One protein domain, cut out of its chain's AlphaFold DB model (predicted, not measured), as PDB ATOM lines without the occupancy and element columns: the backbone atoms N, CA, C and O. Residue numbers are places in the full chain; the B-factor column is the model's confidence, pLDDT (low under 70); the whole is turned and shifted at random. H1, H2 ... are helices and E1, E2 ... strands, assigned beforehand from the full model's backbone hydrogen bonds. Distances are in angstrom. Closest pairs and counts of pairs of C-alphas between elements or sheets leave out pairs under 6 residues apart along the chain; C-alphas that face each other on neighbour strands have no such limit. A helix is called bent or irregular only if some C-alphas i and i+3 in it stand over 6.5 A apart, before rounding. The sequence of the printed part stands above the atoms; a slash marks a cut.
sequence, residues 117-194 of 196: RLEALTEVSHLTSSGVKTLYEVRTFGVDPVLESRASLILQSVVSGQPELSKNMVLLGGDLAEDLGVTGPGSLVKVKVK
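What this domain is: This is residues 117 to 194 of the 196 residues of an uncharacterized protein of Candidatus Bathyarchaeota archaeon (UniProt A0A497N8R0). A long hairpin of two bent strands, E1 and E2, with the short strand E3 added beside E1, forms a strongly twisted sheet, and the longest axis of the domain runs from the turn of this hairpin at Ser 130 to H1 past its other end. H2 is over one face of this three-strand sheet, while H1 sits off the sheet, past the end of E2, and a long stretch without named elements, residues 152 to 173, leads back from H1 to H2. The printed part has 78 residues, with the named elements E1, E2, H1, H2, E3 along the chain; the sheet's order is E2, E1, E3, antiparallel throughout, and the class is mixed, helices and strands. The whole is compact, with a radius of gyration of the C-alphas of 12.7 A and spans of 40 by 27 by 21 A.

Where its parts are: E1, residues 117 to 128, begins with C-alpha 117 at (137.752, 70.610, 20.900), is 30.2 A long and bends by 70 degrees at residue 120. E2, residues 131 to 143, is 30.3 A long and bends by 78 degrees at residue 137. H1, residues 145 to 151, and H2, residues 174 to 180, are each 9.9 A long. E3, residues 189 to 193, is 12.8 A long and ends with C-alpha 193 at (127.628, 68.917, 9.856).

How they stand to each other: In the hairpin of E1 and E2, N 126 and O 133 are 2.9 A apart. E3 is antiparallel to E1, with N 125 and O 190 at 2.9 A. E2, H1 H2 and E3 make a split strand-helix-strand unit, two strands running the same way with E1 between them, its crossover right-handed. H2 is on the sheet over E1, at a height of 9.5 A, and only just stands up from it, rising 43 degrees; the C-alphas of Lys 133 and Leu 180, the closest of E2 and H2, are 5.9 A apart. H1 is not on the sheet, and is apart from E1, E3 and H2. Every O i to N i+4 pair is within hydrogen-bond range in H2, and 2 of 3 in H1.

The domain as a whole: The two farthest C-alphas, Ser 130 and Arg 150, are 39.9 A apart. The link from H1 to H2 is long, 22 residues. The printed part has no cut, and no printed residue is under 70 in pLDDT.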
ATOM      1  N   ARG A 117     138.715  69.966  21.797       86.38
ATOM      2  CA  ARG A 117     137.752  70.610  20.900       86.38
ATOM      3  C   ARG A 117     137.688  69.874  19.567       86.38
ATOM      4  O   ARG A 117     138.694  69.354  19.090       86.38
ATOM      5  N   LEU A 118     136.497  69.825  18.982       86.12
ATOM      6  CA  LEU A 118     136.255  69.323  17.631       86.12
ATOM      7  C   LEU A 118     135.763  70.474  16.773       86.12
ATOM      8  O   LEU A 118     134.701  71.023  17.048       86.12
ATOM      9  N   GLU A 119     136.508  70.825  15.736       85.88
ATOM     10  CA  GLU A 119     136.096  71.858  14.794       85.88
ATOM     11  C   GLU A 119     135.427  71.233  13.565       85.88
ATOM     12  O   GLU A 119     135.904  70.240  13.014       85.88
ATOM     13  N   ALA A 120     134.314  71.818  13.125       86.19
ATOM     14  CA  ALA A 120     133.671  71.462  11.869       86.19
ATOM     15  C   ALA A 120     133.018  72.680  11.210       86.19
ATOM     16  O   ALA A 120     132.544  73.596  11.884       86.19
ATOM     17  N   LEU A 121     132.922  72.654   9.882       89.31
ATOM     18  CA  LEU A 121     132.087  73.585   9.127       89.31
ATOM     19  C   LEU A 121     130.679  73.001   8.992       89.31
ATOM     20  O   LEU A 121     130.495  71.871   8.524       89.31
ATOM     21  N   THR A 122     129.676  73.764   9.415       91.75
ATOM     22  CA  THR A 122     128.289  73.302   9.459       91.75
ATOM     23  C   THR A 122     127.349  74.248   8.724       91.75
ATOM     24  O   THR A 122     127.649  75.412   8.461       91.75
ATOM     25  N   GLU A 123     126.208  73.703   8.332       93.19
ATOM     26  CA  GLU A 123     125.053  74.453   7.865       93.19
ATOM     27  C   GLU A 123     124.094  74.610   9.048       93.19
ATOM     28  O   GLU A 123     123.704  73.619   9.677       93.19
ATOM     29  N   VAL A 124     123.729  75.849   9.361       93.31
ATOM     30  CA  VAL A 124     122.890  76.187  10.513       93.31
ATOM     31  C   VAL A 124     121.612  76.835  10.010       93.31
ATOM     32  O   VAL A 124     121.650  77.796   9.247       93.31
ATOM     33  N   SER A 125     120.469  76.297  10.426       92.81
ATOM     34  CA  SER A 125     119.153  76.771   9.993       92.81
ATOM     35  C   SER A 125     118.218  77.002  11.169       92.81
ATOM     36  O   SER A 125     118.186  76.225  12.126       92.81
ATOM     37  N   HIS A 126     117.439  78.073  11.080       94.25
ATOM     38  CA  HIS A 126     116.461  78.478  12.080       94.25
ATOM     39  C   HIS A 126     115.143  78.848  11.390       94.25
ATOM     40  O   HIS A 126     115.135  79.483  10.331       94.25
ATOM     41  N   LEU A 127     114.023  78.412  11.968       89.88
ATOM     42  CA  LEU A 127     112.689  78.738  11.473       89.88
ATOM     43  C   LEU A 127     112.231  80.052  12.108       89.88
ATOM     44  O   LEU A 127     112.014  80.120  13.315       89.88
ATOM     45  N   THR A 128     112.052  81.081  11.290       86.44
ATOM     46  CA  THR A 128     111.493  82.373  11.693       86.44
ATOM     47  C   THR A 128     110.053  82.511  11.196       86.44
ATOM     48  O   THR A 128     109.551  81.701  10.414       86.44
ATOM     49  N   SER A 129     109.372  83.578  11.616       82.69
ATOM     50  CA  SER A 129     108.039  83.934  11.110       82.69
ATOM     51  C   SER A 129     108.010  84.221   9.601       82.69
ATOM     52  O   SER A 129     106.954  84.114   8.984       82.69
ATOM     53  N   SER A 130     109.154  84.571   9.003       82.62
ATOM     54  CA  SER A 130     109.308  84.867   7.574       82.62
ATOM     55  C   SER A 130     109.767  83.673   6.729       82.62
ATOM     56  O   SER A 130     109.852  83.799   5.508       82.62
ATOM     57  N   GLY A 131     110.052  82.520   7.343       87.56
ATOM     58  CA  GLY A 131     110.499  81.306   6.658       87.56
ATOM     59  C   GLY A 131     111.709  80.654   7.325       87.56
ATOM     60  O   GLY A 131     112.030  80.921   8.477       87.56
ATOM     61  N   VAL A 132     112.391  79.758   6.611       90.62
ATOM     62  CA  VAL A 132     113.625  79.132   7.110       90.62
ATOM     63  C   VAL A 132     114.817  79.979   6.681       90.62
ATOM     64  O   VAL A 132     115.077  80.116   5.485       90.62
ATOM     65  N   LYS A 133     115.565  80.511   7.648       92.44
ATOM     66  CA  LYS A 133     116.839  81.188   7.395       92.44
ATOM     67  C   LYS A 133     117.973  80.187   7.588       92.44
ATOM     68  O   LYS A 133     118.026  79.510   8.612       92.44
ATOM     69  N   THR A 134     118.840  80.067   6.586       92.12
ATOM     70  CA  THR A 134     119.940  79.092   6.565       92.12
ATOM     71  C   THR A 134     121.245  79.803   6.264       92.12
ATOM     72  O   THR A 134     121.317  80.579   5.311       92.12
ATOM     73  N   LEU A 135     122.262  79.513   7.065       91.88
ATOM     74  CA  LEU A 135     123.627  79.983   6.888       91.88
ATOM     75  C   LEU A 135     124.538  78.784   6.646       91.88
ATOM     76  O   LEU A 135     124.378  77.723   7.254       91.88
ATOM     77  N   TYR A 136     125.488  78.965   5.738       91.25
ATOM     78  CA  TYR A 136     126.432  77.936   5.320       91.25
ATOM     79  C   TYR A 136     127.826  78.254   5.858       91.25
ATOM     80  O   TYR A 136     128.131  79.405   6.149       91.25
ATOM     81  N   GLU A 137     128.665  77.222   5.959       89.38
ATOM     82  CA  GLU A 137     130.078  77.346   6.355       89.38
ATOM     83  C   GLU A 137     130.278  77.980   7.740       89.38
ATOM     84  O   GLU A 137     131.286  78.625   8.020       89.38
ATOM     85  N   VAL A 138     129.331  77.737   8.648       90.38
ATOM     86  CA  VAL A 138     129.415  78.195  10.031       90.38
ATOM     87  C   VAL A 138     130.424  77.330  10.778       90.38
ATOM     88  O   VAL A 138     130.230  76.121  10.955       90.38
ATOM     89  N   ARG A 139     131.510  77.948  11.247       89.31
ATOM     90  CA  ARG A 139     132.500  77.276  12.090       89.31
ATOM     91  C   ARG A 139     131.862  76.906  13.428       89.31
ATOM     92  O   ARG A 139     131.359  77.761  14.149       89.31
ATOM     93  N   THR A 140     131.852  75.616  13.729       89.31
ATOM     94  CA  THR A 140     131.203  75.043  14.911       89.31
ATOM     95  C   THR A 140     132.218  74.260  15.719       89.31
ATOM     96  O   THR A 140     133.016  73.511  15.156       89.31
ATOM     97  N   PHE A 141     132.144  74.400  17.040       88.56
ATOM     98  CA  PHE A 141     133.023  73.707  17.970       88.56
ATOM     99  C   PHE A 141     132.225  72.742  18.845       88.56
ATOM    100  O   PHE A 141     131.289  73.139  19.540       88.56
ATOM    101  N   GLY A 142     132.602  71.467  18.822       88.88
ATOM    102  CA  GLY A 142     132.213  70.492  19.833       88.88
ATOM    103  C   GLY A 142     133.175  70.570  21.013       88.88
ATOM    104  O   GLY A 142     134.384  70.465  20.818       88.88
ATOM    105  N   VAL A 143     132.645  70.746  22.222       87.62
ATOM    106  CA  VAL A 143     133.439  70.925  23.447       87.62
ATOM    107  C   VAL A 143     132.985  69.966  24.545       87.62
ATOM    108  O   VAL A 143     131.816  69.575  24.596       87.62
ATOM    109  N   ASP A 144     133.902  69.598  25.440       88.31
ATOM    110  CA  ASP A 144     133.555  68.964  26.716       88.31
ATOM    111  C   ASP A 144     133.239  70.072  27.737       88.31
ATOM    112  O   ASP A 144     134.157  70.788  28.133       88.31
ATOM    113  N   PRO A 145     131.980  70.241  28.185       86.19
ATOM    114  CA  PRO A 145     131.587  71.381  29.012       86.19
ATOM    115  C   PRO A 145     132.314  71.433  30.361       86.19
ATOM    116  O   PRO A 145     132.561  72.518  30.889       86.19
ATOM    117  N   VAL A 146     132.701  70.278  30.913       88.00
ATOM    118  CA  VAL A 146     133.381  70.214  32.211       88.00
ATOM    119  C   VAL A 146     134.821  70.696  32.071       88.00
ATOM    120  O   VAL A 146     135.272  71.519  32.868       88.00
ATOM    121  N   LEU A 147     135.539  70.214  31.055       89.12
ATOM    122  CA  LEU A 147     136.930  70.605  30.817       89.12
ATOM    123  C   LEU A 147     137.036  72.024  30.242       89.12
ATOM    124  O   LEU A 147     137.906  72.789  30.656       89.12
ATOM    125  N   GLU A 148     136.123  72.399  29.345       87.31
ATOM    126  CA  GLU A 148     136.101  73.708  28.686       87.31
ATOM    127  C   GLU A 148     135.898  74.846  29.694       87.31
ATOM    128  O   GLU A 148     136.573  75.862  29.591       87.31
ATOM    129  N   SER A 149     135.064  74.648  30.725       85.81
ATOM    130  CA  SER A 149     134.846  75.647  31.790       85.81
ATOM    131  C   SER A 149     136.109  76.036  32.565       85.81
ATOM    132  O   SER A 149     136.158  77.108  33.167       85.81
ATOM    133  N   ARG A 150     137.120  75.158  32.574       86.56
ATOM    134  CA  ARG A 150     138.413  75.389  33.232       86.56
ATOM    135  C   ARG A 150     139.460  75.911  32.260       86.56
ATOM    136  O   ARG A 150     140.334  76.662  32.663       86.56
ATOM    137  N   ALA A 151     139.389  75.479  31.003       85.75
ATOM    138  CA  ALA A 151     140.354  75.844  29.974       85.75
ATOM    139  C   ALA A 151     140.047  77.183  29.291       85.75
ATOM    140  O   ALA A 151     140.936  77.737  28.656       85.75
ATOM    141  N   SER A 152     138.811  77.679  29.378       81.31
ATOM    142  CA  SER A 152     138.325  78.806  28.583       81.31
ATOM    143  C   SER A 152     137.237  79.596  29.306       81.31
ATOM    144  O   SER A 152     136.457  79.059  30.093       81.31
ATOM    145  N   LEU A 153     137.136  80.882  28.970       82.12
ATOM    146  CA  LEU A 153     136.099  81.786  29.472       82.12
ATOM    147  C   LEU A 153     134.835  81.798  28.593       82.12
ATOM    148  O   LEU A 153     133.887  82.519  28.899       82.12
ATOM    149  N   ILE A 154     134.770  80.984  27.533       80.25
ATOM    150  CA  ILE A 154     133.659  80.994  26.562       80.25
ATOM    151  C   ILE A 154     132.281  80.721  27.193       80.25
ATOM    152  O   ILE A 154     131.272  81.284  26.773       80.25
ATOM    153  N   LEU A 155     132.221  79.895  28.241       81.69
ATOM    154  CA  LEU A 155     130.969  79.625  28.963       81.69
ATOM    155  C   LEU A 155     130.580  80.770  29.906       81.69
ATOM    156  O   LEU A 155     129.422  80.878  30.296       81.69
ATOM    157  N   GLN A 156     131.522  81.647  30.252       82.31
ATOM    158  CA  GLN A 156     131.271  82.834  31.070       82.31
ATOM    159  C   GLN A 156     130.828  84.032  30.218       82.31
ATOM    160  O   GLN A 156     130.203  84.951  30.739       82.31
ATOM    161  N   SER A 157     131.089  84.016  28.905       82.56
ATOM    162  CA  SER A 157     130.668  85.073  27.972       82.56
ATOM    163  C   SER A 157     129.210  84.961  27.503       82.56
ATOM    164  O   SER A 157     128.805  85.651  26.569       82.56
ATOM    165  N   VAL A 158     128.406  84.084  28.110       85.88
ATOM    166  CA  VAL A 158     126.997  83.893  27.742       85.88
ATOM    167  C   VAL A 158     126.167  85.090  28.210       85.88
ATOM    168  O   VAL A 158     126.001  85.320  29.404       85.88
ATOM    169  N   VAL A 159     125.626  85.847  27.252       87.25
ATOM    170  CA  VAL A 159     124.825  87.061  27.514       87.25
ATOM    171  C   VAL A 159     123.351  86.736  27.785       87.25
ATOM    172  O   VAL A 159     122.673  87.466  28.505       87.25
ATOM    173  N   SER A 160     122.833  85.648  27.210       85.00
ATOM    174  CA  SER A 160     121.429  85.245  27.331       85.00
ATOM    175  C   SER A 160     121.291  83.724  27.310       85.00
ATOM    176  O   SER A 160     121.963  83.048  26.533       85.00
ATOM    177  N   GLY A 161     120.404  83.187  28.152       85.62
ATOM    178  CA  GLY A 161     120.222  81.747  28.346       85.62
ATOM    179  C   GLY A 161     121.024  81.187  29.521       85.62
ATOM    180  O   GLY A 161     121.363  81.911  30.454       85.62
ATOM    181  N   GLN A 162     121.277  79.877  29.497       84.75
ATOM    182  CA  GLN A 162     122.054  79.178  30.522       84.75
ATOM    183  C   GLN A 162     123.441  78.814  29.972       84.75
ATOM    184  O   GLN A 162     123.526  78.331  28.843       84.75
ATOM    185  N   PRO A 163     124.521  79.009  30.751       78.38
ATOM    186  CA  PRO A 163     125.879  78.661  30.327       78.38
ATOM    187  C   PRO A 163     126.175  77.155  30.407       78.38
ATOM    188  O   PRO A 163     127.172  76.680  29.865       78.38
ATOM    189  N   GLU A 164     125.317  76.395  31.087       83.25
ATOM    190  CA  GLU A 164     125.446  74.952  31.263       83.25
ATOM    191  C   GLU A 164     125.105  74.219  29.961       83.25
ATOM    192  O   GLU A 164     123.946  73.991  29.617       83.25
ATOM    193  N   LEU A 165     126.142  73.837  29.219       81.81
ATOM    194  CA  LEU A 165     126.003  73.015  28.024       81.81
ATOM    195  C   LEU A 165     125.701  71.563  28.405       81.81
ATOM    196  O   LEU A 165     126.488  70.894  29.077       81.81
ATOM    197  N   SER A 166     124.583  71.048  27.902       83.12
ATOM    198  CA  SER A 166     124.257  69.623  27.944       83.12
ATOM    199  C   SER A 166     124.002  69.076  26.535       83.12
ATOM    200  O   SER A 166     124.141  69.778  25.529       83.12
ATOM    201  N   LYS A 167     123.672  67.786  26.432       83.12
ATOM    202  CA  LYS A 167     123.483  67.131  25.135       83.12
ATOM    203  C   LYS A 167     122.375  67.834  24.335       83.12
ATOM    204  O   LYS A 167     121.282  68.036  24.848       83.12
ATOM    205  N   ASN A 168     122.651  68.133  23.063       86.50
ATOM    206  CA  ASN A 168     121.765  68.855  22.134       86.50
ATOM    207  C   ASN A 168     121.523  70.337  22.469       86.50
ATOM    208  O   ASN A 168     120.626  70.946  21.887       86.50
ATOM    209  N   MET A 169     122.310  70.924  23.369       88.88
ATOM    210  CA  MET A 169     122.362  72.374  23.536       88.88
ATOM    211  C   MET A 169     123.483  72.956  22.680       88.88
ATOM    212  O   MET A 169     124.494  72.302  22.421       88.88
ATOM    213  N   VAL A 170     123.295  74.196  22.245       89.56
ATOM    214  CA  VAL A 170     124.280  74.942  21.468       89.56
ATOM    215  C   VAL A 170     124.307  76.377  21.969       89.56
ATOM    216  O   VAL A 170     123.263  76.951  22.276       89.56
ATOM    217  N   LEU A 171     125.504  76.946  22.051       90.31
ATOM    218  CA  LEU A 171     125.689  78.378  22.226       90.31
ATOM    219  C   LEU A 171     125.911  78.993  20.846       90.31
ATOM    220  O   LEU A 171     126.691  78.476  20.047       90.31
ATOM    221  N   LEU A 172     125.201  80.080  20.566       91.06
ATOM    222  CA  LEU A 172     125.319  80.821  19.315       91.06
ATOM    223  C   LEU A 172     126.089  82.110  19.579       91.06
ATOM    224  O   LEU A 172     125.837  82.789  20.574       91.06
ATOM    225  N   GLY A 173     127.007  82.453  18.675       89.75
ATOM    226  CA  GLY A 173     127.608  83.784  18.671       89.75
ATOM    227  C   GLY A 173     126.532  84.850  18.458       89.75
ATOM    228  O   GLY A 173     125.557  84.592  17.755       89.75
ATOM    229  N   GLY A 174     126.707  86.032  19.059       88.69
ATOM    230  CA  GLY A 174     125.732  87.127  18.968       88.69
ATOM    231  C   GLY A 174     125.387  87.478  17.520       88.69
ATOM    232  O   GLY A 174     124.217  87.446  17.150       88.69
ATOM    233  N   ASP A 175     126.413  87.670  16.691       89.62
ATOM    234  CA  ASP A 175     126.261  87.985  15.265       89.62
ATOM    235  C   ASP A 175     125.525  86.866  14.512       89.62
ATOM    236  O   ASP A 175     124.606  87.118  13.740       89.62
ATOM    237  N   LEU A 176     125.857  85.601  14.802       90.88
ATOM    238  CA  LEU A 176     125.195  84.445  14.193       90.88
ATOM    239  C   LEU A 176     123.718  84.349  14.605       90.88
ATOM    240  O   LEU A 176     122.870  83.965  13.800       90.88
ATOM    241  N   ALA A 177     123.398  84.666  15.861       91.81
ATOM    242  CA  ALA A 177     122.027  84.667  16.358       91.81
ATOM    243  C   ALA A 177     121.195  85.771  15.686       91.81
ATOM    244  O   ALA A 177     120.069  85.502  15.258       91.81
ATOM    245  N   GLU A 178     121.758  86.971  15.527       91.44
ATOM    246  CA  GLU A 178     121.135  88.080  14.797       91.44
ATOM    247  C   GLU A 178     120.923  87.718  13.319       91.44
ATOM    248  O   GLU A 178     119.805  87.807  12.795       91.44
ATOM    249  N   ASP A 179     121.953  87.169  12.677       91.12
ATOM    250  CA  ASP A 179     121.889  86.704  11.299       91.12
ATOM    251  C   ASP A 179     120.932  85.528  11.108       91.12
ATOM    252  O   ASP A 179     120.422  85.352  10.009       91.12
ATOM    253  N   LEU A 180     120.606  84.736  12.125       90.75
ATOM    254  CA  LEU A 180     119.577  83.689  12.036       90.75
ATOM    255  C   LEU A 180     118.179  84.175  12.448       90.75
ATOM    256  O   LEU A 180     117.197  83.444  12.282       90.75
ATOM    257  N   GLY A 181     118.066  85.403  12.961       89.94
ATOM    258  CA  GLY A 181     116.824  85.935  13.520       89.94
ATOM    259  C   GLY A 181     116.379  85.196  14.784       89.94
ATOM    260  O   GLY A 181     115.181  85.004  14.999       89.94
ATOM    261  N   VAL A 182     117.330  84.724  15.593       90.06
ATOM    262  CA  VAL A 182     117.064  84.074  16.881       90.06
ATOM    263  C   VAL A 182     116.800  85.155  17.924       90.06
ATOM    264  O   VAL A 182     117.677  85.942  18.261       90.06
ATOM    265  N   THR A 183     115.575  85.198  18.443       82.81
ATOM    266  CA  THR A 183     115.117  86.266  19.345       82.81
ATOM    267  C   THR A 183     115.314  85.961  20.830       82.81
ATOM    268  O   THR A 183     115.141  86.853  21.657       82.81
ATOM    269  N   GLY A 184     115.680  84.729  21.198       83.88
ATOM    270  CA  GLY A 184     115.890  84.367  22.595       83.88
ATOM    271  C   GLY A 184     116.376  82.933  22.823       83.88
ATOM    272  O   GLY A 184     116.465  82.140  21.882       83.88
ATOM    273  N   PRO A 185     116.711  82.594  24.080       86.62
ATOM    274  CA  PRO A 185     117.128  81.250  24.457       86.62
ATOM    275  C   PRO A 185     115.974  80.251  24.313       86.62
ATOM    276  O   PRO A 185     114.804  80.596  24.466       86.62
ATOM    277  N   GLY A 186     116.312  78.988  24.045       85.06
ATOM    278  CA  GLY A 186     115.330  77.913  23.851       85.06
ATOM    279  C   GLY A 186     114.821  77.758  22.415       85.06
ATOM    280  O   GLY A 186     114.061  76.830  22.142       85.06
ATOM    281  N   SER A 187     115.261  78.609  21.484       87.75
ATOM    282  CA  SER A 187     114.990  78.427  20.057       87.75
ATOM    283  C   SER A 187     115.611  77.142  19.515       87.75
ATOM    284  O   SER A 187     116.749  76.788  19.829       87.75
ATOM    285  N   LEU A 188     114.863  76.454  18.651       89.94
ATOM    286  CA  LEU A 188     115.334  75.253  17.976       89.94
ATOM    287  C   LEU A 188     116.112  75.631  16.723       89.94
ATOM    288  O   LEU A 188     115.569  76.207  15.782       89.94
ATOM    289  N   VAL A 189     117.380  75.243  16.704       91.69
ATOM    290  CA  VAL A 189     118.266  75.436  15.563       91.69
ATOM    291  C   VAL A 189     118.681  74.074  15.034       91.69
ATOM    292  O   VAL A 189     119.032  73.167  15.791       91.69
ATOM    293  N   LYS A 190     118.629  73.916  13.716       92.88
ATOM    294  CA  LYS A 190     119.066  72.702  13.042       92.88
ATOM    295  C   LYS A 190     120.484  72.908  12.535       92.88
ATOM    296  O   LYS A 190     120.720  73.730  11.653       92.88
ATOM    297  N   VAL A 191     121.401  72.120  13.084       91.50
ATOM    298  CA  VAL A 191     122.812  72.091  12.692       91.50
ATOM    299  C   VAL A 191     123.062  70.835  11.871       91.50
ATOM    300  O   VAL A 191     122.788  69.718  12.314       91.50
ATOM    301  N   LYS A 192     123.580  71.008  10.660       91.44
ATOM    302  CA  LYS A 192     123.967  69.923   9.764       91.44
ATOM    303  C   LYS A 192     125.465  70.003   9.531       91.44
ATOM    304  O   LYS A 192     125.965  70.920   8.888       91.44
ATOM    305  N   VAL A 193     126.184  69.019  10.054       86.44
ATOM    306  CA  VAL A 193     127.628  68.917   9.856       86.44
ATOM    307  C   VAL A 193     127.890  68.485   8.419       86.44
ATOM    308  O   VAL A 193     127.395  67.441   7.979       86.44
ATOM    309  N   LYS A 194     128.650  69.291   7.675       77.88
ATOM    310  CA  LYS A 194     129.127  68.890   6.354       77.88
ATOM    311  C   LYS A 194     130.204  67.831   6.585       77.88
ATOM    312  O   LYS A 194     131.172  68.088   7.294       77.88
TER     313      LYS A 194